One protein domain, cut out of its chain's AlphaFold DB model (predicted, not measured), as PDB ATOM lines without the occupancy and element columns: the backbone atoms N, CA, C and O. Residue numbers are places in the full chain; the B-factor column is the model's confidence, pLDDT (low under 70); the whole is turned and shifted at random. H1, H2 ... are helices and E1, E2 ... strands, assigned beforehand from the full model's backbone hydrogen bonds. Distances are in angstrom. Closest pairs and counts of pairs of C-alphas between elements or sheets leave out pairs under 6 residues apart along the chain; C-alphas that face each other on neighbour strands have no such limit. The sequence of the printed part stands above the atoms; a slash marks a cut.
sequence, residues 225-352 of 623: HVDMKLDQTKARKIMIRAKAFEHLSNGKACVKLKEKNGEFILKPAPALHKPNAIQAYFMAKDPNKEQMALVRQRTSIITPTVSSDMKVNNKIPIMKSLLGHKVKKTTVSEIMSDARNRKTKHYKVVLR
ATOM      1  N   HIS A 225      25.734   3.473 -14.142       84.75
ATOM      2  CA  HIS A 225      24.782   4.567 -14.291       84.75
ATOM      3  C   HIS A 225      23.642   4.121 -15.212       84.75
ATOM      4  O   HIS A 225      23.880   3.493 -16.246       84.75
ATOM      5  N   VAL A 226      22.403   4.400 -14.811       85.00
ATOM      6  CA  VAL A 226      21.211   4.192 -15.648       85.00
ATOM      7  C   VAL A 226      20.965   5.493 -16.389       85.00
ATOM      8  O   VAL A 226      21.261   6.531 -15.836       85.00
ATOM      9  N   ASP A 227      20.451   5.452 -17.611       80.38
ATOM     10  CA  ASP A 227      19.958   6.669 -18.257       80.38
ATOM     11  C   ASP A 227      18.490   6.902 -17.862       80.38
ATOM     12  O   ASP A 227      17.593   6.175 -18.308       80.38
ATOM     13  N   MET A 228      18.236   7.905 -17.016       74.38
ATOM     14  CA  MET A 228      16.897   8.283 -16.551       74.38
ATOM     15  C   MET A 228      15.903   8.589 -17.679       74.38
ATOM     16  O   MET A 228      14.718   8.265 -17.539       74.38
ATOM     17  N   LYS A 229      16.349   9.164 -18.807       75.12
ATOM     18  CA  LYS A 229      15.465   9.452 -19.953       75.12
ATOM     19  C   LYS A 229      14.979   8.153 -20.583       75.12
ATOM     20  O   LYS A 229      13.809   8.022 -20.946       75.12
ATOM     21  N   LEU A 230      15.871   7.172 -20.677       72.00
ATOM     22  CA  LEU A 230      15.592   5.888 -21.304       72.00
ATOM     23  C   LEU A 230      14.974   4.861 -20.347       72.00
ATOM     24  O   LEU A 230      14.348   3.916 -20.826       72.00
ATOM     25  N   ASP A 231      15.070   5.038 -19.027       73.62
ATOM     26  CA  ASP A 231      14.611   4.065 -18.025       73.62
ATOM     27  C   ASP A 231      13.110   3.731 -18.122       73.62
ATOM     28  O   ASP A 231      12.683   2.582 -17.933       73.62
ATOM     29  N   GLN A 232      12.292   4.728 -18.460       67.00
ATOM     30  CA  GLN A 232      10.846   4.555 -18.637       67.00
ATOM     31  C   GLN A 232      10.483   4.003 -20.019       67.00
ATOM     32  O   GLN A 232       9.413   3.418 -20.200       67.00
ATOM     33  N   THR A 233      11.386   4.136 -20.988       66.56
ATOM     34  CA  THR A 233      11.148   3.727 -22.371       66.56
ATOM     35  C   THR A 233      11.384   2.229 -22.568       66.56
ATOM     36  O   THR A 233      11.807   1.498 -21.667       66.56
ATOM     37  N   LYS A 234      11.094   1.741 -23.778       64.38
ATOM     38  CA  LYS A 234      11.478   0.386 -24.197       64.38
ATOM     39  C   LYS A 234      12.988   0.267 -24.455       64.38
ATOM     40  O   LYS A 234      13.472  -0.855 -24.507       64.38
ATOM     41  N   ALA A 235      13.712   1.388 -24.564       68.75
ATOM     42  CA  ALA A 235      15.120   1.454 -24.943       68.75
ATOM     43  C   ALA A 235      16.087   1.681 -23.781       68.75
ATOM     44  O   ALA A 235      17.019   2.471 -23.862       68.75
ATOM     45  N   ARG A 236      15.862   0.968 -22.680       82.62
ATOM     46  CA  ARG A 236      16.588   1.176 -21.427       82.62
ATOM     47  C   ARG A 236      18.070   0.823 -21.567       82.62
ATOM     48  O   ARG A 236      18.395  -0.295 -21.974       82.62
ATOM     49  N   LYS A 237      18.949   1.736 -21.151       85.44
ATOM     50  CA  LYS A 237      20.411   1.600 -21.217       85.44
ATOM     51  C   LYS A 237      21.031   1.725 -19.822       85.44
ATOM     52  O   LYS A 237      20.587   2.546 -19.021       85.44
ATOM     53  N   ILE A 238      22.038   0.901 -19.532       87.44
ATOM     54  CA  ILE A 238      22.890   1.016 -18.339       87.44
ATOM     55  C   ILE A 238      24.344   1.026 -18.793       87.44
ATOM     56  O   ILE A 238      24.758   0.143 -19.538       87.44
ATOM     57  N   MET A 239      25.118   1.995 -18.320       87.44
ATOM     58  CA  MET A 239      26.564   2.048 -18.519       87.44
ATOM     59  C   MET A 239      27.272   1.502 -17.280       87.44
ATOM     60  O   MET A 239      27.023   1.987 -16.178       87.44
ATOM     61  N   ILE A 240      28.128   0.491 -17.438       87.88
ATOM     62  CA  ILE A 240      28.758  -0.238 -16.322       87.88
ATOM     63  C   ILE A 240      30.286  -0.266 -16.486       87.88
ATOM     64  O   ILE A 240      30.797  -0.259 -17.603       87.88
ATOM     65  N   ARG A 241      31.029  -0.283 -15.372       85.94
ATOM     66  CA  ARG A 241      32.499  -0.433 -15.346       85.94
ATOM     67  C   ARG A 241      32.964  -1.798 -15.883       85.94
ATOM     68  O   ARG A 241      32.264  -2.795 -15.732       85.94
ATOM     69  N   ALA A 242      34.201  -1.861 -16.384       81.19
ATOM     70  CA  ALA A 242      34.812  -3.076 -16.945       81.19
ATOM     71  C   ALA A 242      34.731  -4.310 -16.037       81.19
ATOM     72  O   ALA A 242      34.230  -5.343 -16.466       81.19
ATOM     73  N   LYS A 243      35.110  -4.182 -14.760       81.19
ATOM     74  CA  LYS A 243      35.077  -5.306 -13.805       81.19
ATOM     75  C   LYS A 243      33.674  -5.904 -13.646       81.19
ATOM     76  O   LYS A 243      33.489  -7.113 -13.678       81.19
ATOM     77  N   ALA A 244      32.655  -5.055 -13.508       82.44
ATOM     78  CA  ALA A 244      31.274  -5.514 -13.370       82.44
ATOM     79  C   ALA A 244      30.695  -6.056 -14.692       82.44
ATOM     80  O   ALA A 244      29.836  -6.936 -14.662       82.44
ATOM     81  N   PHE A 245      31.182  -5.575 -15.840       84.19
ATOM     82  CA  PHE A 245      30.841  -6.119 -17.155       84.19
ATOM     83  C   PHE A 245      31.443  -7.518 -17.375       84.19
ATOM     84  O   PHE A 245      30.751  -8.412 -17.846       84.19
ATOM     85  N   GLU A 246      32.677  -7.759 -16.935       80.88
ATOM     86  CA  GLU A 246      33.308  -9.087 -16.973       80.88
ATOM     87  C   GLU A 246      32.565 -10.107 -16.084       80.88
ATOM     88  O   GLU A 246      32.306 -11.251 -16.465       80.88
ATOM     89  N   HIS A 247      32.110  -9.685 -14.901       82.44
ATOM     90  CA  HIS A 247      31.244 -10.529 -14.070       82.44
ATOM     91  C   HIS A 247      29.887 -10.824 -14.733       82.44
ATOM     92  O   HIS A 247      29.296 -11.884 -14.501       82.44
ATOM     93  N   LEU A 248      29.387  -9.914 -15.576       82.44
ATOM     94  CA  LEU A 248      28.162 -10.128 -16.340       82.44
ATOM     95  C   LEU A 248      28.371 -11.169 -17.444       82.44
ATOM     96  O   LEU A 248      27.529 -12.063 -17.569       82.44
ATOM     97  N   SER A 249      29.491 -11.110 -18.175       76.00
ATOM     98  CA  SER A 249      29.840 -12.132 -19.170       76.00
ATOM     99  C   SER A 249      30.014 -13.513 -18.536       76.00
ATOM    100  O   SER A 249      29.601 -14.509 -19.125       76.00
ATOM    101  N   ASN A 250      30.490 -13.570 -17.288       78.25
ATOM    102  CA  ASN A 250      30.626 -14.808 -16.511       78.25
ATOM    103  C   ASN A 250      29.299 -15.321 -15.913       78.25
ATOM    104  O   ASN A 250      29.264 -16.375 -15.278       78.25
ATOM    105  N   GLY A 251      28.189 -14.603 -16.111       72.62
ATOM    106  CA  GLY A 251      26.840 -15.115 -15.872       72.62
ATOM    107  C   GLY A 251      25.995 -14.330 -14.874       72.62
ATOM    108  O   GLY A 251      24.768 -14.409 -14.962       72.62
ATOM    109  N   LYS A 252      26.573 -13.582 -13.923       82.00
ATOM    110  CA  LYS A 252      25.822 -12.696 -13.004       82.00
ATOM    111  C   LYS A 252      26.726 -11.599 -12.447       82.00
ATOM    112  O   LYS A 252      27.753 -11.902 -11.852       82.00
ATOM    113  N   ALA A 253      26.265 -10.350 -12.499       84.56
ATOM    114  CA  ALA A 253      26.921  -9.224 -11.835       84.56
ATOM    115  C   ALA A 253      26.001  -8.596 -10.780       84.56
ATOM    116  O   ALA A 253      24.827  -8.330 -11.052       84.56
ATOM    117  N   CYS A 254      26.529  -8.347  -9.581       84.62
ATOM    118  CA  CYS A 254      25.874  -7.530  -8.559       84.62
ATOM    119  C   CYS A 254      26.401  -6.101  -8.681       84.62
ATOM    120  O   CYS A 254      27.606  -5.898  -8.601       84.62
ATOM    121  N   VAL A 255      25.511  -5.136  -8.897       85.44
ATOM    122  CA  VAL A 255      25.866  -3.758  -9.239       85.44
ATOM    123  C   VAL A 255      25.053  -2.770  -8.416       85.44
ATOM    124  O   VAL A 255      23.837  -2.920  -8.268       85.44
ATOM    125  N   LYS A 256      25.714  -1.723  -7.924       86.31
ATOM    126  CA  LYS A 256      25.061  -0.513  -7.405       86.31
ATOM    127  C   LYS A 256      24.983   0.547  -8.504       86.31
ATOM    128  O   LYS A 256      25.963   0.796  -9.204       86.31
ATOM    129  N   LEU A 257      23.805   1.147  -8.672       84.75
ATOM    130  CA  LEU A 257      23.502   2.071  -9.769       84.75
ATOM    131  C   LEU A 257      23.337   3.501  -9.241       84.75
ATOM    132  O   LEU A 257      22.589   3.708  -8.294       84.75
ATOM    133  N   LYS A 258      23.979   4.492  -9.874       81.25
ATOM    134  CA  LYS A 258      23.979   5.892  -9.394       81.25
ATOM    135  C   LYS A 258      22.575   6.499  -9.267       81.25
ATOM    136  O   LYS A 258      22.275   7.166  -8.289       81.25
ATOM    137  N   GLU A 259      21.703   6.239 -10.237       80.25
ATOM    138  CA  GLU A 259      20.354   6.829 -10.299       80.25
ATOM    139  C   GLU A 259      19.264   5.931  -9.695       80.25
ATOM    140  O   GLU A 259      18.070   6.209  -9.824       80.25
ATOM    141  N   LYS A 260      19.644   4.810  -9.065       76.75
ATOM    142  CA  LYS A 260      18.688   3.884  -8.454       76.75
ATOM    143  C   LYS A 260      19.166   3.362  -7.114       76.75
ATOM    144  O   LYS A 260      20.213   2.738  -7.000       76.75
ATOM    145  N   ASN A 261      18.300   3.494  -6.121       75.06
ATOM    146  CA  ASN A 261      18.591   3.027  -4.776       75.06
ATOM    147  C   ASN A 261      18.530   1.493  -4.686       75.06
ATOM    148  O   ASN A 261      17.557   0.859  -5.114       75.06
ATOM    149  N   GLY A 262      19.545   0.909  -4.052       74.94
ATOM    150  CA  GLY A 262      19.640  -0.521  -3.764       74.94
ATOM    151  C   GLY A 262      20.657  -1.266  -4.629       74.94
ATOM    152  O   GLY A 262      21.294  -0.711  -5.519       74.94
ATOM    153  N   GLU A 263      20.822  -2.551  -4.330       81.56
ATOM    154  CA  GLU A 263      21.686  -3.448  -5.099       81.56
ATOM    155  C   GLU A 263      20.890  -4.108  -6.220       81.56
ATOM    156  O   GLU A 263      19.745  -4.525  -6.025       81.56
ATOM    157  N   PHE A 264      21.500  -4.245  -7.390       85.44
ATOM    158  CA  PHE A 264      20.893  -4.861  -8.561       85.44
ATOM    159  C   PHE A 264      21.689  -6.084  -8.988       85.44
ATOM    160  O   PHE A 264      22.910  -6.100  -8.945       85.44
ATOM    161  N   ILE A 265      20.985  -7.119  -9.421       85.31
ATOM    162  CA  ILE A 265      21.553  -8.329  -9.998       85.31
ATOM    163  C   ILE A 265      21.270  -8.278 -11.494       85.31
ATOM    164  O   ILE A 265      20.112  -8.370 -11.914       85.31
ATOM    165  N   LEU A 266      22.323  -8.139 -12.289       88.19
ATOM    166  CA  LEU A 266      22.283  -8.283 -13.736       88.19
ATOM    167  C   LEU A 266      22.550  -9.743 -14.093       88.19
ATOM    168  O   LEU A 266      23.539 -10.328 -13.655       88.19
ATOM    169  N   LYS A 267      21.662 -10.336 -14.888       85.00
ATOM    170  CA  LYS A 267      21.872 -11.649 -15.507       85.00
ATOM    171  C   LYS A 267      21.917 -11.473 -17.020       85.00
ATOM    172  O   LYS A 267      20.987 -10.847 -17.528       85.00
ATOM    173  N   PRO A 268      22.909 -12.008 -17.741       83.69
ATOM    174  CA  PRO A 268      22.928 -11.930 -19.187       83.69
ATOM    175  C   PRO A 268      21.692 -12.652 -19.733       83.69
ATOM    176  O   PRO A 268      21.301 -13.716 -19.244       83.69
ATOM    177  N   ALA A 269      21.023 -12.028 -20.693       74.38
ATOM    178  CA  ALA A 269      19.928 -12.657 -21.405       74.38
ATOM    179  C   ALA A 269      20.533 -13.611 -22.450       74.38
ATOM    180  O   ALA A 269      21.412 -13.184 -23.203       74.38
ATOM    181  N   PRO A 270      20.110 -14.885 -22.508       60.84
ATOM    182  CA  PRO A 270      20.629 -15.813 -23.503       60.84
ATOM    183  C   PRO A 270      20.287 -15.301 -24.909       60.84
ATOM    184  O   PRO A 270      19.127 -15.011 -25.205       60.84
ATOM    185  N   ALA A 271      21.291 -15.198 -25.782       55.22
ATOM    186  CA  ALA A 271      21.155 -14.766 -27.179       55.22
ATOM    187  C   ALA A 271      20.540 -15.863 -28.079       55.22
ATOM    188  O   ALA A 271      20.962 -16.069 -29.211       55.22
ATOM    189  N   LEU A 272      19.555 -16.603 -27.568       46.56
ATOM    190  CA  LEU A 272      18.989 -17.801 -28.196       46.56
ATOM    191  C   LEU A 272      17.674 -17.504 -28.934       46.56
ATOM    192  O   LEU A 272      16.737 -18.297 -28.923       46.56
ATOM    193  N   HIS A 273      17.581 -16.334 -29.570       44.22
ATOM    194  CA  HIS A 273      16.388 -15.939 -30.310       44.22
ATOM    195  C   HIS A 273      16.750 -15.153 -31.571       44.22
ATOM    196  O   HIS A 273      17.534 -14.206 -31.509       44.22
ATOM    197  N   LYS A 274      16.152 -15.527 -32.712       44.00
ATOM    198  CA  LYS A 274      16.180 -14.695 -33.922       44.00
ATOM    199  C   LYS A 274      15.487 -13.371 -33.572       44.00
ATOM    200  O   LYS A 274      14.312 -13.405 -33.205       44.00
ATOM    201  N   PRO A 275      16.181 -12.226 -33.623       48.88
ATOM    202  CA  PRO A 275      15.614 -10.971 -33.162       48.88
ATOM    203  C   PRO A 275      14.448 -10.545 -34.054       48.88
ATOM    204  O   PRO A 275      14.563 -10.482 -35.276       48.88
ATOM    205  N   ASN A 276      13.329 -10.177 -33.437       51.47
ATOM    206  CA  ASN A 276      12.302  -9.387 -34.114       51.47
ATOM    207  C   ASN A 276      12.857  -7.974 -34.437       51.47
ATOM    208  O   ASN A 276      13.807  -7.537 -33.790       51.47
ATOM    209  N   ALA A 277      12.267  -7.213 -35.368       47.66
ATOM    210  CA  ALA A 277      12.808  -5.917 -35.833       47.66
ATOM    211  C   ALA A 277      13.115  -4.909 -34.696       47.66
ATOM    212  O   ALA A 277      14.046  -4.116 -34.781       47.66
ATOM    213  N   ILE A 278      12.368  -4.987 -33.590       49.31
ATOM    214  CA  ILE A 278      12.577  -4.181 -32.377       49.31
ATOM    215  C   ILE A 278      13.694  -4.760 -31.491       49.31
ATOM    216  O   ILE A 278      14.448  -4.010 -30.887       49.31
ATOM    217  N   GLN A 279      13.831  -6.086 -31.410       48.06
ATOM    218  CA  GLN A 279      14.927  -6.737 -30.682       48.06
ATOM    219  C   GLN A 279      16.264  -6.549 -31.396       48.06
ATOM    220  O   GLN A 279      17.273  -6.459 -30.717       48.06
ATOM    221  N   ALA A 280      16.270  -6.409 -32.724       53.12
ATOM    222  CA  ALA A 280      17.464  -6.093 -33.505       53.12
ATOM    223  C   ALA A 280      18.062  -4.724 -33.127       53.12
ATOM    224  O   ALA A 280      19.277  -4.573 -33.113       53.12
ATOM    225  N   TYR A 281      17.224  -3.760 -32.722       52.12
ATOM    226  CA  TYR A 281      17.671  -2.478 -32.158       52.12
ATOM    227  C   TYR A 281      18.321  -2.632 -30.767       52.12
ATOM    228  O   TYR A 281      19.149  -1.819 -30.360       52.12
ATOM    229  N   PHE A 282      17.949  -3.691 -30.036       49.47
ATOM    230  CA  PHE A 282      18.440  -4.006 -28.691       49.47
ATOM    231  C   PHE A 282      19.536  -5.065 -28.654       49.47
ATOM    232  O   PHE A 282      20.148  -5.245 -27.604       49.47
ATOM    233  N   MET A 283      19.809  -5.761 -29.755       54.94
ATOM    234  CA  MET A 283      20.954  -6.655 -29.807       54.94
ATOM    235  C   MET A 283      22.232  -5.833 -29.664       54.94
ATOM    236  O   MET A 283      22.345  -4.715 -30.167       54.94
ATOM    237  N   ALA A 284      23.176  -6.400 -28.924       56.22
ATOM    238  CA  ALA A 284      24.525  -5.883 -28.849       56.22
ATOM    239  C   ALA A 284      25.092  -5.787 -30.266       56.22
ATOM    240  O   ALA A 284      25.106  -6.794 -30.974       56.22
ATOM    241  N   LYS A 285      25.542  -4.596 -30.675       60.41
ATOM    242  CA  LYS A 285      26.298  -4.466 -31.928       60.41
ATOM    243  C   LYS A 285      27.612  -5.252 -31.824       60.41
ATOM    244  O   LYS A 285      27.970  -5.933 -32.774       60.41
ATOM    245  N   ASP A 286      28.219  -5.242 -30.630       63.41
ATOM    246  CA  ASP A 286      29.423  -5.997 -30.268       63.41
ATOM    247  C   ASP A 286      29.216  -6.743 -28.931       63.41
ATOM    248  O   ASP A 286      29.039  -6.079 -27.907       63.41
ATOM    249  N   PRO A 287      29.299  -8.087 -28.867       67.00
ATOM    250  CA  PRO A 287      29.072  -8.858 -27.632       67.00
ATOM    251  C   PRO A 287      30.123  -8.606 -26.539       67.00
ATOM    252  O   PRO A 287      29.858  -8.826 -25.360       67.00
ATOM    253  N   ASN A 288      31.303  -8.110 -26.920       69.25
ATOM    254  CA  ASN A 288      32.391  -7.777 -25.995       69.25
ATOM    255  C   ASN A 288      32.232  -6.387 -25.355       69.25
ATOM    256  O   ASN A 288      32.978  -6.046 -24.442       69.25
ATOM    257  N   LYS A 289      31.298  -5.565 -25.848       73.19
ATOM    258  CA  LYS A 289      31.128  -4.158 -25.428       73.19
ATOM    259  C   LYS A 289      29.706  -3.847 -24.988       73.19
ATOM    260  O   LYS A 289      29.476  -2.950 -24.178       73.19
ATOM    261  N   GLU A 290      28.749  -4.579 -25.536       80.19
ATOM    262  CA  GLU A 290      27.339  -4.451 -25.245       80.19
ATOM    263  C   GLU A 290      26.774  -5.835 -24.942       80.19
ATOM    264  O   GLU A 290      27.092  -6.820 -25.602       80.19
ATOM    265  N   GLN A 291      25.900  -5.921 -23.948       78.31
ATOM    266  CA  GLN A 291      25.203  -7.161 -23.649       78.31
ATOM    267  C   GLN A 291      23.792  -6.866 -23.167       78.31
ATOM    268  O   GLN A 291      23.540  -5.913 -22.426       78.31
ATOM    269  N   MET A 292      22.844  -7.704 -23.576       82.38
ATOM    270  CA  MET A 292      21.503  -7.656 -23.012       82.38
ATOM    271  C   MET A 292      21.496  -8.344 -21.658       82.38
ATOM    272  O   MET A 292      21.937  -9.485 -21.531       82.38
ATOM    273  N   ALA A 293      20.955  -7.663 -20.651       84.50
ATOM    274  CA  ALA A 293      20.834  -8.219 -19.316       84.50
ATOM    275  C   ALA A 293      19.431  -8.032 -18.746       84.50
ATOM    276  O   ALA A 293      18.782  -6.995 -18.903       84.50
ATOM    277  N   LEU A 294      18.979  -9.050 -18.027       84.25
ATOM    278  CA  LEU A 294      17.838  -8.973 -17.142       84.25
ATOM    279  C   LEU A 294      18.297  -8.406 -15.795       84.25
ATOM    280  O   LEU A 294      18.971  -9.079 -15.013       84.25
ATOM    281  N   VAL A 295      17.897  -7.173 -15.517       86.00
ATOM    282  CA  VAL A 295      18.234  -6.431 -14.303       86.00
ATOM    283  C   VAL A 295      17.149  -6.643 -13.271       86.00
ATOM    284  O   VAL A 295      15.978  -6.355 -13.522       86.00
ATOM    285  N   ARG A 296      17.531  -7.142 -12.099       83.69
ATOM    286  CA  ARG A 296      16.632  -7.404 -10.971       83.69
ATOM    287  C   ARG A 296      17.109  -6.614  -9.766       83.69
ATOM    288  O   ARG A 296      18.278  -6.711  -9.426       83.69
ATOM    289  N   GLN A 297      16.231  -5.885  -9.086       83.38
ATOM    290  CA  GLN A 297      16.601  -5.322  -7.789       83.38
ATOM    291  C   GLN A 297      16.725  -6.466  -6.774       83.38
ATOM    292  O   GLN A 297      15.839  -7.320  -6.687       83.38
ATOM    293  N   ARG A 298      17.831  -6.514  -6.033       75.44
ATOM    294  CA  ARG A 298      18.033  -7.468  -4.946       75.44
ATOM    295  C   ARG A 298      17.100  -7.086  -3.807       75.44
ATOM    296  O   ARG A 298      17.192  -5.994  -3.256       75.44
ATOM    297  N   THR A 299      16.193  -7.990  -3.460       68.12
ATOM    298  CA  THR A 299      15.327  -7.806  -2.299       68.12
ATOM    299  C   THR A 299      16.080  -8.230  -1.040       68.12
ATOM    300  O   THR A 299      16.469  -9.392  -0.931       68.12
ATOM    301  N   SER A 300      16.300  -7.312  -0.101       64.00
ATOM    302  CA  SER A 300      16.731  -7.621   1.269       64.00
ATOM    303  C   SER A 300      15.529  -7.644   2.223       64.00
ATOM    304  O   SER A 300      14.431  -7.225   1.857       64.00
ATOM    305  N   ILE A 301      15.736  -8.080   3.469       57.28
ATOM    306  CA  ILE A 301      14.712  -8.056   4.537       57.28
ATOM    307  C   ILE A 301      14.152  -6.633   4.752       57.28
ATOM    308  O   ILE A 301      13.003  -6.467   5.151       57.28
ATOM    309  N   ILE A 302      14.952  -5.610   4.436       61.66
ATOM    310  CA  ILE A 302      14.615  -4.190   4.586       61.66
ATOM    311  C   ILE A 302      13.930  -3.643   3.319       61.66
ATOM    312  O   ILE A 302      13.240  -2.626   3.372       61.66
ATOM    313  N   THR A 303      14.089  -4.299   2.163       62.91
ATOM    314  CA  THR A 303      13.475  -3.810   0.921       62.91
ATOM    315  C   THR A 303      11.961  -4.011   0.907       62.91
ATOM    316  O   THR A 303      11.468  -5.058   1.338       62.91
ATOM    317  N   PRO A 304      11.209  -3.047   0.353       63.69
ATOM    318  CA  PRO A 304       9.765  -3.144   0.268       63.69
ATOM    319  C   PRO A 304       9.355  -4.329  -0.622       63.69
ATOM    320  O   PRO A 304       9.678  -4.411  -1.811       63.69
ATOM    321  N   THR A 305       8.626  -5.263  -0.024       72.88
ATOM    322  CA  THR A 305       7.968  -6.402  -0.663       72.88
ATOM    323  C   THR A 305       6.517  -6.059  -0.995       72.88
ATOM    324  O   THR A 305       5.934  -5.131  -0.444       72.88
ATOM    325  N   VAL A 306       5.881  -6.849  -1.861       76.69
ATOM    326  CA  VAL A 306       4.445  -6.678  -2.163       76.69
ATOM    327  C   VAL A 306       3.605  -6.749  -0.889       76.69
ATOM    328  O   VAL A 306       2.689  -5.958  -0.692       76.69
ATOM    329  N   SER A 307       3.944  -7.679   0.005       78.00
ATOM    330  CA  SER A 307       3.247  -7.852   1.274       78.00
ATOM    331  C   SER A 307       3.502  -6.691   2.235       78.00
ATOM    332  O   SER A 307       2.559  -6.254   2.894       78.00
ATOM    333  N   SER A 308       4.724  -6.145   2.306       79.62
ATOM    334  CA  SER A 308       4.981  -4.940   3.107       79.62
ATOM    335  C   SER A 308       4.252  -3.725   2.545       79.62
ATOM    336  O   SER A 308       3.650  -2.986   3.315       79.62
ATOM    337  N   ASP A 309       4.216  -3.552   1.226       80.44
ATOM    338  CA  ASP A 309       3.548  -2.415   0.588       80.44
ATOM    339  C   ASP A 309       2.037  -2.471   0.789       80.44
ATOM    340  O   ASP A 309       1.421  -1.464   1.126       80.44
ATOM    341  N   MET A 310       1.437  -3.661   0.690       83.38
ATOM    342  CA  MET A 310       0.027  -3.856   1.030       83.38
ATOM    343  C   MET A 310      -0.259  -3.555   2.507       83.38
ATOM    344  O   MET A 310      -1.269  -2.923   2.823       83.38
ATOM    345  N   LYS A 311       0.631  -3.958   3.426       85.00
ATOM    346  CA  LYS A 311       0.499  -3.651   4.861       85.00
ATOM    347  C   LYS A 311       0.604  -2.148   5.127       85.00
ATOM    348  O   LYS A 311      -0.222  -1.600   5.855       85.00
ATOM    349  N   VAL A 312       1.579  -1.474   4.523       82.50
ATOM    350  CA  VAL A 312       1.809  -0.028   4.665       82.50
ATOM    351  C   VAL A 312       0.656   0.776   4.058       82.50
ATOM    352  O   VAL A 312       0.164   1.709   4.695       82.50
ATOM    353  N   ASN A 313       0.157   0.366   2.890       86.31
ATOM    354  CA  ASN A 313      -0.983   0.988   2.218       86.31
ATOM    355  C   ASN A 313      -2.297   0.874   3.009       86.31
ATOM    356  O   ASN A 313      -3.189   1.704   2.869       86.31
ATOM    357  N   ASN A 314      -2.423  -0.125   3.881       83.31
ATOM    358  CA  ASN A 314      -3.540  -0.187   4.819       83.31
ATOM    359  C   ASN A 314      -3.255   0.622   6.089       83.31
ATOM    360  O   ASN A 314      -4.095   1.414   6.514       83.31
ATOM    361  N   LYS A 315      -2.062   0.475   6.674       84.81
ATOM    362  CA  LYS A 315      -1.700   1.080   7.963       84.81
ATOM    363  C   LYS A 315      -1.655   2.610   7.920       84.81
ATOM    364  O   LYS A 315      -2.226   3.246   8.803       84.81
ATOM    365  N   ILE A 316      -1.003   3.210   6.919       84.25
ATOM    366  CA  ILE A 316      -0.820   4.673   6.854       84.25
ATOM    367  C   ILE A 316      -2.159   5.403   6.686       84.25
ATOM    368  O   ILE A 316      -2.403   6.344   7.440       84.25
ATOM    369  N   PRO A 317      -3.046   5.002   5.760       84.50
ATOM    370  CA  PRO A 317      -4.323   5.683   5.584       84.50
ATOM    371  C   PRO A 317      -5.261   5.484   6.773       84.50
ATOM    372  O   PRO A 317      -5.964   6.422   7.120       84.50
ATOM    373  N   ILE A 318      -5.232   4.323   7.445       82.94
ATOM    374  CA  ILE A 318      -5.982   4.116   8.697       82.94
ATOM    375  C   ILE A 318      -5.463   5.062   9.784       82.94
ATOM    376  O   ILE A 318      -6.239   5.820  10.351       82.94
ATOM    377  N   MET A 319      -4.150   5.085  10.023       87.75
ATOM    378  CA  MET A 319      -3.535   5.950  11.035       87.75
ATOM    379  C   MET A 319      -3.795   7.436  10.760       87.75
ATOM    380  O   MET A 319      -4.168   8.179  11.660       87.75
ATOM    381  N   LYS A 320      -3.652   7.875   9.506       87.06
ATOM    382  CA  LYS A 320      -3.926   9.264   9.120       87.06
ATOM    383  C   LYS A 320      -5.415   9.600   9.178       87.06
ATOM    384  O   LYS A 320      -5.747  10.700   9.598       87.06
ATOM    385  N   SER A 321      -6.298   8.656   8.848       85.81
ATOM    386  CA  SER A 321      -7.746   8.826   9.006       85.81
ATOM    387  C   SER A 321      -8.151   8.952  10.475       85.81
ATOM    388  O   SER A 321      -9.039   9.743  10.773       85.81
ATOM    389  N   LEU A 322      -7.503   8.218  11.385       88.88
ATOM    390  CA  LEU A 322      -7.708   8.362  12.831       88.88
ATOM    391  C   LEU A 322      -7.248   9.737  13.343       88.88
ATOM    392  O   LEU A 322      -7.835  10.268  14.275       88.88
ATOM    393  N   LEU A 323      -6.252  10.341  12.688       89.69
ATOM    394  CA  LEU A 323      -5.797  11.716  12.933       89.69
ATOM    395  C   LEU A 323      -6.624  12.778  12.175       89.69
ATOM    396  O   LEU A 323      -6.243  13.944  12.143       89.69
ATOM    397  N   GLY A 324      -7.729  12.399  11.520       84.56
ATOM    398  CA  GLY A 324      -8.596  13.316  10.768       84.56
ATOM    399  C   GLY A 324      -8.073  13.726   9.383       84.56
ATOM    400  O   GLY A 324      -8.721  14.494   8.672       84.56
ATOM    401  N   HIS A 325      -6.930  13.196   8.946       90.00
ATOM    402  CA  HIS A 325      -6.359  13.472   7.631       90.00
ATOM    403  C   HIS A 325      -6.839  12.462   6.582       90.00
ATOM    404  O   HIS A 325      -6.634  11.252   6.699       90.00
ATOM    405  N   LYS A 326      -7.411  12.963   5.483       78.38
ATOM    406  CA  LYS A 326      -7.791  12.128   4.337       78.38
ATOM    407  C   LYS A 326      -6.557  11.793   3.505       78.38
ATOM    408  O   LYS A 326      -5.981  12.666   2.864       78.38
ATOM    409  N   VAL A 327      -6.180  10.516   3.472       82.19
ATOM    410  CA  VAL A 327      -5.121  10.008   2.591       82.19
ATOM    411  C   VAL A 327      -5.677   8.934   1.675       82.19
ATOM    412  O   VAL A 327      -6.350   8.005   2.119       82.19
ATOM    413  N   LYS A 328      -5.402   9.080   0.375       82.69
ATOM    414  CA  LYS A 328      -5.796   8.102  -0.637       82.69
ATOM    415  C   LYS A 328      -4.964   6.834  -0.463       82.69
ATOM    416  O   LYS A 328      -3.741   6.905  -0.369       82.69
ATOM    417  N   LYS A 329      -5.643   5.688  -0.424       83.50
ATOM    418  CA  LYS A 329      -5.001   4.374  -0.529       83.50
ATOM    419  C   LYS A 329      -4.507   4.203  -1.965       83.50
ATOM    420  O   LYS A 329      -5.268   4.486  -2.891       83.50
ATOM    421  N   THR A 330      -3.278   3.736  -2.151       82.88
ATOM    422  CA  THR A 330      -2.821   3.269  -3.464       82.88
ATOM    423  C   THR A 330      -3.619   2.029  -3.847       82.88
ATOM    424  O   THR A 330      -4.011   1.230  -2.986       82.88
ATOM    425  N   THR A 331      -3.906   1.847  -5.128       84.81
ATOM    426  CA  THR A 331      -4.684   0.680  -5.562       84.81
ATOM    427  C   THR A 331      -3.841  -0.595  -5.497       84.81
ATOM    428  O   THR A 331      -2.614  -0.567  -5.604       84.81
ATOM    429  N   VAL A 332      -4.486  -1.757  -5.340       80.00
ATOM    430  CA  VAL A 332      -3.774  -3.050  -5.398       80.00
ATOM    431  C   VAL A 332      -3.093  -3.226  -6.761       80.00
ATOM    432  O   VAL A 332      -1.988  -3.755  -6.835       80.00
ATOM    433  N   SER A 333      -3.706  -2.725  -7.837       75.12
ATOM    434  CA  SER A 333      -3.118  -2.686  -9.178       75.12
ATOM    435  C   SER A 333      -1.843  -1.850  -9.256       75.12
ATOM    436  O   SER A 333      -0.893  -2.289  -9.903       75.12
ATOM    437  N   GLU A 334      -1.783  -0.692  -8.595       76.19
ATOM    438  CA  GLU A 334      -0.567   0.133  -8.512       76.19
ATOM    439  C   GLU A 334       0.533  -0.602  -7.750       76.19
ATOM    440  O   GLU A 334       1.627  -0.769  -8.279       76.19
ATOM    441  N   ILE A 335       0.218  -1.170  -6.581       80.19
ATOM    442  CA  ILE A 335       1.186  -1.940  -5.781       80.19
ATOM    443  C   ILE A 335       1.726  -3.134  -6.574       80.19
ATOM    444  O   ILE A 335       2.922  -3.419  -6.560       80.19
ATOM    445  N   MET A 336       0.859  -3.840  -7.300       76.00
ATOM    446  CA  MET A 336       1.267  -4.968  -8.137       76.00
ATOM    447  C   MET A 336       2.070  -4.521  -9.360       76.00
ATOM    448  O   MET A 336       2.962  -5.249  -9.794       76.00
ATOM    449  N   SER A 337       1.789  -3.340  -9.910       66.44
ATOM    450  CA  SER A 337       2.550  -2.757 -11.019       66.44
ATOM    451  C   SER A 337       3.933  -2.302 -10.561       66.44
ATOM    452  O   SER A 337       4.920  -2.626 -11.215       66.44
ATOM    453  N   ASP A 338       4.037  -1.681  -9.391       69.31
ATOM    454  CA  ASP A 338       5.309  -1.313  -8.767       69.31
ATOM    455  C   ASP A 338       6.119  -2.545  -8.375       69.31
ATOM    456  O   ASP A 338       7.312  -2.638  -8.664       69.31
ATOM    457  N   ALA A 339       5.461  -3.565  -7.829       68.19
ATOM    458  CA  ALA A 339       6.074  -4.860  -7.582       68.19
ATOM    459  C   ALA A 339       6.590  -5.511  -8.870       68.19
ATOM    460  O   ALA A 339       7.679  -6.078  -8.876       68.19
ATOM    461  N   ARG A 340       5.838  -5.437  -9.976       64.50
ATOM    462  CA  ARG A 340       6.288  -5.913 -11.295       64.50
ATOM    463  C   ARG A 340       7.462  -5.091 -11.818       64.50
ATOM    464  O   ARG A 340       8.408  -5.665 -12.341       64.50
ATOM    465  N   ASN A 341       7.445  -3.777 -11.607       59.28
ATOM    466  CA  ASN A 341       8.539  -2.881 -11.964       59.28
ATOM    467  C   ASN A 341       9.827  -3.183 -11.179       59.28
ATOM    468  O   ASN A 341      10.909  -3.025 -11.743       59.28
ATOM    469  N   ARG A 342       9.720  -3.676  -9.935       64.81
ATOM    470  CA  ARG A 342      10.839  -4.241  -9.151       64.81
ATOM    471  C   ARG A 342      11.258  -5.632  -9.650       64.81
ATOM    472  O   ARG A 342      12.442  -5.976  -9.637       64.81
ATOM    473  N   LYS A 343      10.300  -6.434 -10.129       65.69
ATOM    474  CA  LYS A 343      10.477  -7.812 -10.621       65.69
ATOM    475  C   LYS A 343      11.001  -7.882 -12.057       65.69
ATOM    476  O   LYS A 343      10.456  -8.599 -12.882       65.69
ATOM    477  N   THR A 344      12.200  -7.365 -12.284       71.62
ATOM    478  CA  THR A 344      13.046  -7.746 -13.431       71.62
ATOM    479  C   THR A 344      12.697  -7.049 -14.755       71.62
ATOM    480  O   THR A 344      11.579  -7.131 -15.255       71.62
ATOM    481  N   LYS A 345      13.671  -6.346 -15.337       80.56
ATOM    482  CA  LYS A 345      13.529  -5.589 -16.591       80.56
ATOM    483  C   LYS A 345      14.728  -5.865 -17.497       80.56
ATOM    484  O   LYS A 345      15.835  -6.043 -17.002       80.56
ATOM    485  N   HIS A 346      14.513  -5.882 -18.810       83.00
ATOM    486  CA  HIS A 346      15.609  -5.954 -19.775       83.00
ATOM    487  C   HIS A 346      16.255  -4.578 -19.930       83.00
ATOM    488  O   HIS A 346      15.540  -3.580 -20.063       83.00
ATOM    489  N   TYR A 347      17.582  -4.554 -19.913       85.12
ATOM    490  CA  TYR A 347      18.397  -3.386 -20.211       85.12
ATOM    491  C   TYR A 347      19.485  -3.764 -21.206       85.12
ATOM    492  O   TYR A 347      20.033  -4.869 -21.153       85.12
ATOM    493  N   LYS A 348      19.821  -2.804 -22.065       86.00
ATOM    494  CA  LYS A 348      21.061  -2.816 -22.824       86.00
ATOM    495  C   LYS A 348      22.182  -2.346 -21.903       86.00
ATOM    496  O   LYS A 348      22.186  -1.193 -21.471       86.00
ATOM    497  N   VAL A 349      23.095  -3.245 -21.564       86.69
ATOM    498  CA  VAL A 349      24.273  -2.935 -20.755       86.69
ATOM    499  C   VAL A 349      25.416  -2.602 -21.695       86.69
ATOM    500  O   VAL A 349      25.713  -3.384 -22.592       86.69
ATOM    501  N   VAL A 350      26.039  -1.446 -21.499       87.06
ATOM    502  CA  VAL A 350      27.159  -0.961 -22.307       87.06
ATOM    503  C   VAL A 350      28.360  -0.733 -21.402       87.06
ATOM    504  O   VAL A 350      28.235  -0.163 -20.315       87.06
ATOM    505  N   LEU A 351      29.523  -1.193 -21.847       83.81
ATOM    506  CA  LEU A 351      30.785  -0.954 -21.168       83.81
ATOM    507  C   LEU A 351      31.122   0.549 -21.177       83.81
ATOM    508  O   LEU A 351      31.126   1.191 -22.226       83.81
ATOM    509  N   ARG A 352      31.404   1.122 -20.003       77.69
ATOM    510  CA  ARG A 352      31.849   2.516 -19.860       77.69
ATOM    511  C   ARG A 352      33.320   2.646 -20.283       77.69
ATOM    512  O   ARG A 352      34.131   1.817 -19.886       77.69
TER     513      ARG A 352
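What this domain is: This is residues 225 to 352 of the 623 residues of an uncharacterized protein of Mytilus coruscus (UniProt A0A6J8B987). A five-stranded sheet curls like part of a barrel, with H2 packed on it beside the strands, and from this body the helical hairpin H4 and H5 reaches out as a long arm, an open V. H1 and H3 only graze the sheet. The printed part has 128 residues, in the order H1 E1 H2 E2 E3 H3 E4 H4 H5 E5: five named helices and five named strands, of mixed class. The mixed sheet runs E1 E5 E4 E3 E2. The whole is loose, with a radius of gyration of the C-alphas of 18.2 A, and elongated, spanning 59 by 31 by 24 A, the length made with the arm.

Where its parts are: H1, residues 228 to 231, begins at C-alpha 228 at (16.897, 8.283, -16.551). E1 is residues 237 to 240 and H2 residues 242 to 249, 10.6 A long. E2, residues 253 to 257, and E3, residues 260 to 268, 19.6 A long, form a hairpin; E3 bends by 77 degrees at residue 263. H3 is residues 277 to 282. E4, residues 290 to 297, is 20.5 A long and bends by 53 degrees at residue 294. H4, residues 306 to 322, is 24.5 A long and ends at C-alpha 322 at (-7.708, 8.362, 12.831). H5 is residues 332 to 342, 15.1 A long. E5, residues 345 to 351, is 18.4 A long and ends at C-alpha 351 at (30.785, -0.954, -21.168).

How they stand to each other: The sheet is strongly twisted, with edge strands E1 and E2. E1 and E5 are parallel, with N 350 and O 238 2.8 A apart. E5 and E4 are antiparallel, with N 295 and O 345 at 2.8 A. E4 and E3 are antiparallel, with N 265 and O 296 at 2.7 A. E3 and E2 are antiparallel, with N 255 and O 264 at 2.8 A; these four N and O pairs are within hydrogen-bond range. Residues 225 to 226 pair antiparallel with residues 238 to 239 of E1. H2 is on the sheet at a height of 7.1 A, only just over none of its strands, with 2 of its C-alphas falling on E1 and 2 on E3; the closest C-alphas of H2 and E2 are those of His 247 and Ala 253, 5.0 A apart. H5 only just grazes the sheet, with residues 341 to 342 and 5 pairs of C-alphas within 10 A. H4 is not on the sheet and touches H5 with residues 306 to 310 alone, at a steep tilt of 44 degrees, opposite ways; their closest C-alphas, of Val 306 and Ala 339, are 5.9 A apart. In H2 and H5 every O i to N i+4 pair is within hydrogen-bond range, in H4 12 of 13, in H3 0 of 2, with 2 of 3 O i to N i+3 pairs; H1 is too short for an O i to N i+4 pair.

The domain as a whole: The C-alphas of Asp 286 and Gly 324, the two farthest apart, are 59.2 A from each other. The printed part has no cut and no long link. The mean pLDDT of the printed part is 75.5, and residues 232 to 235, 270 to 288, 299 to 304 and 337 to 343 are under 70.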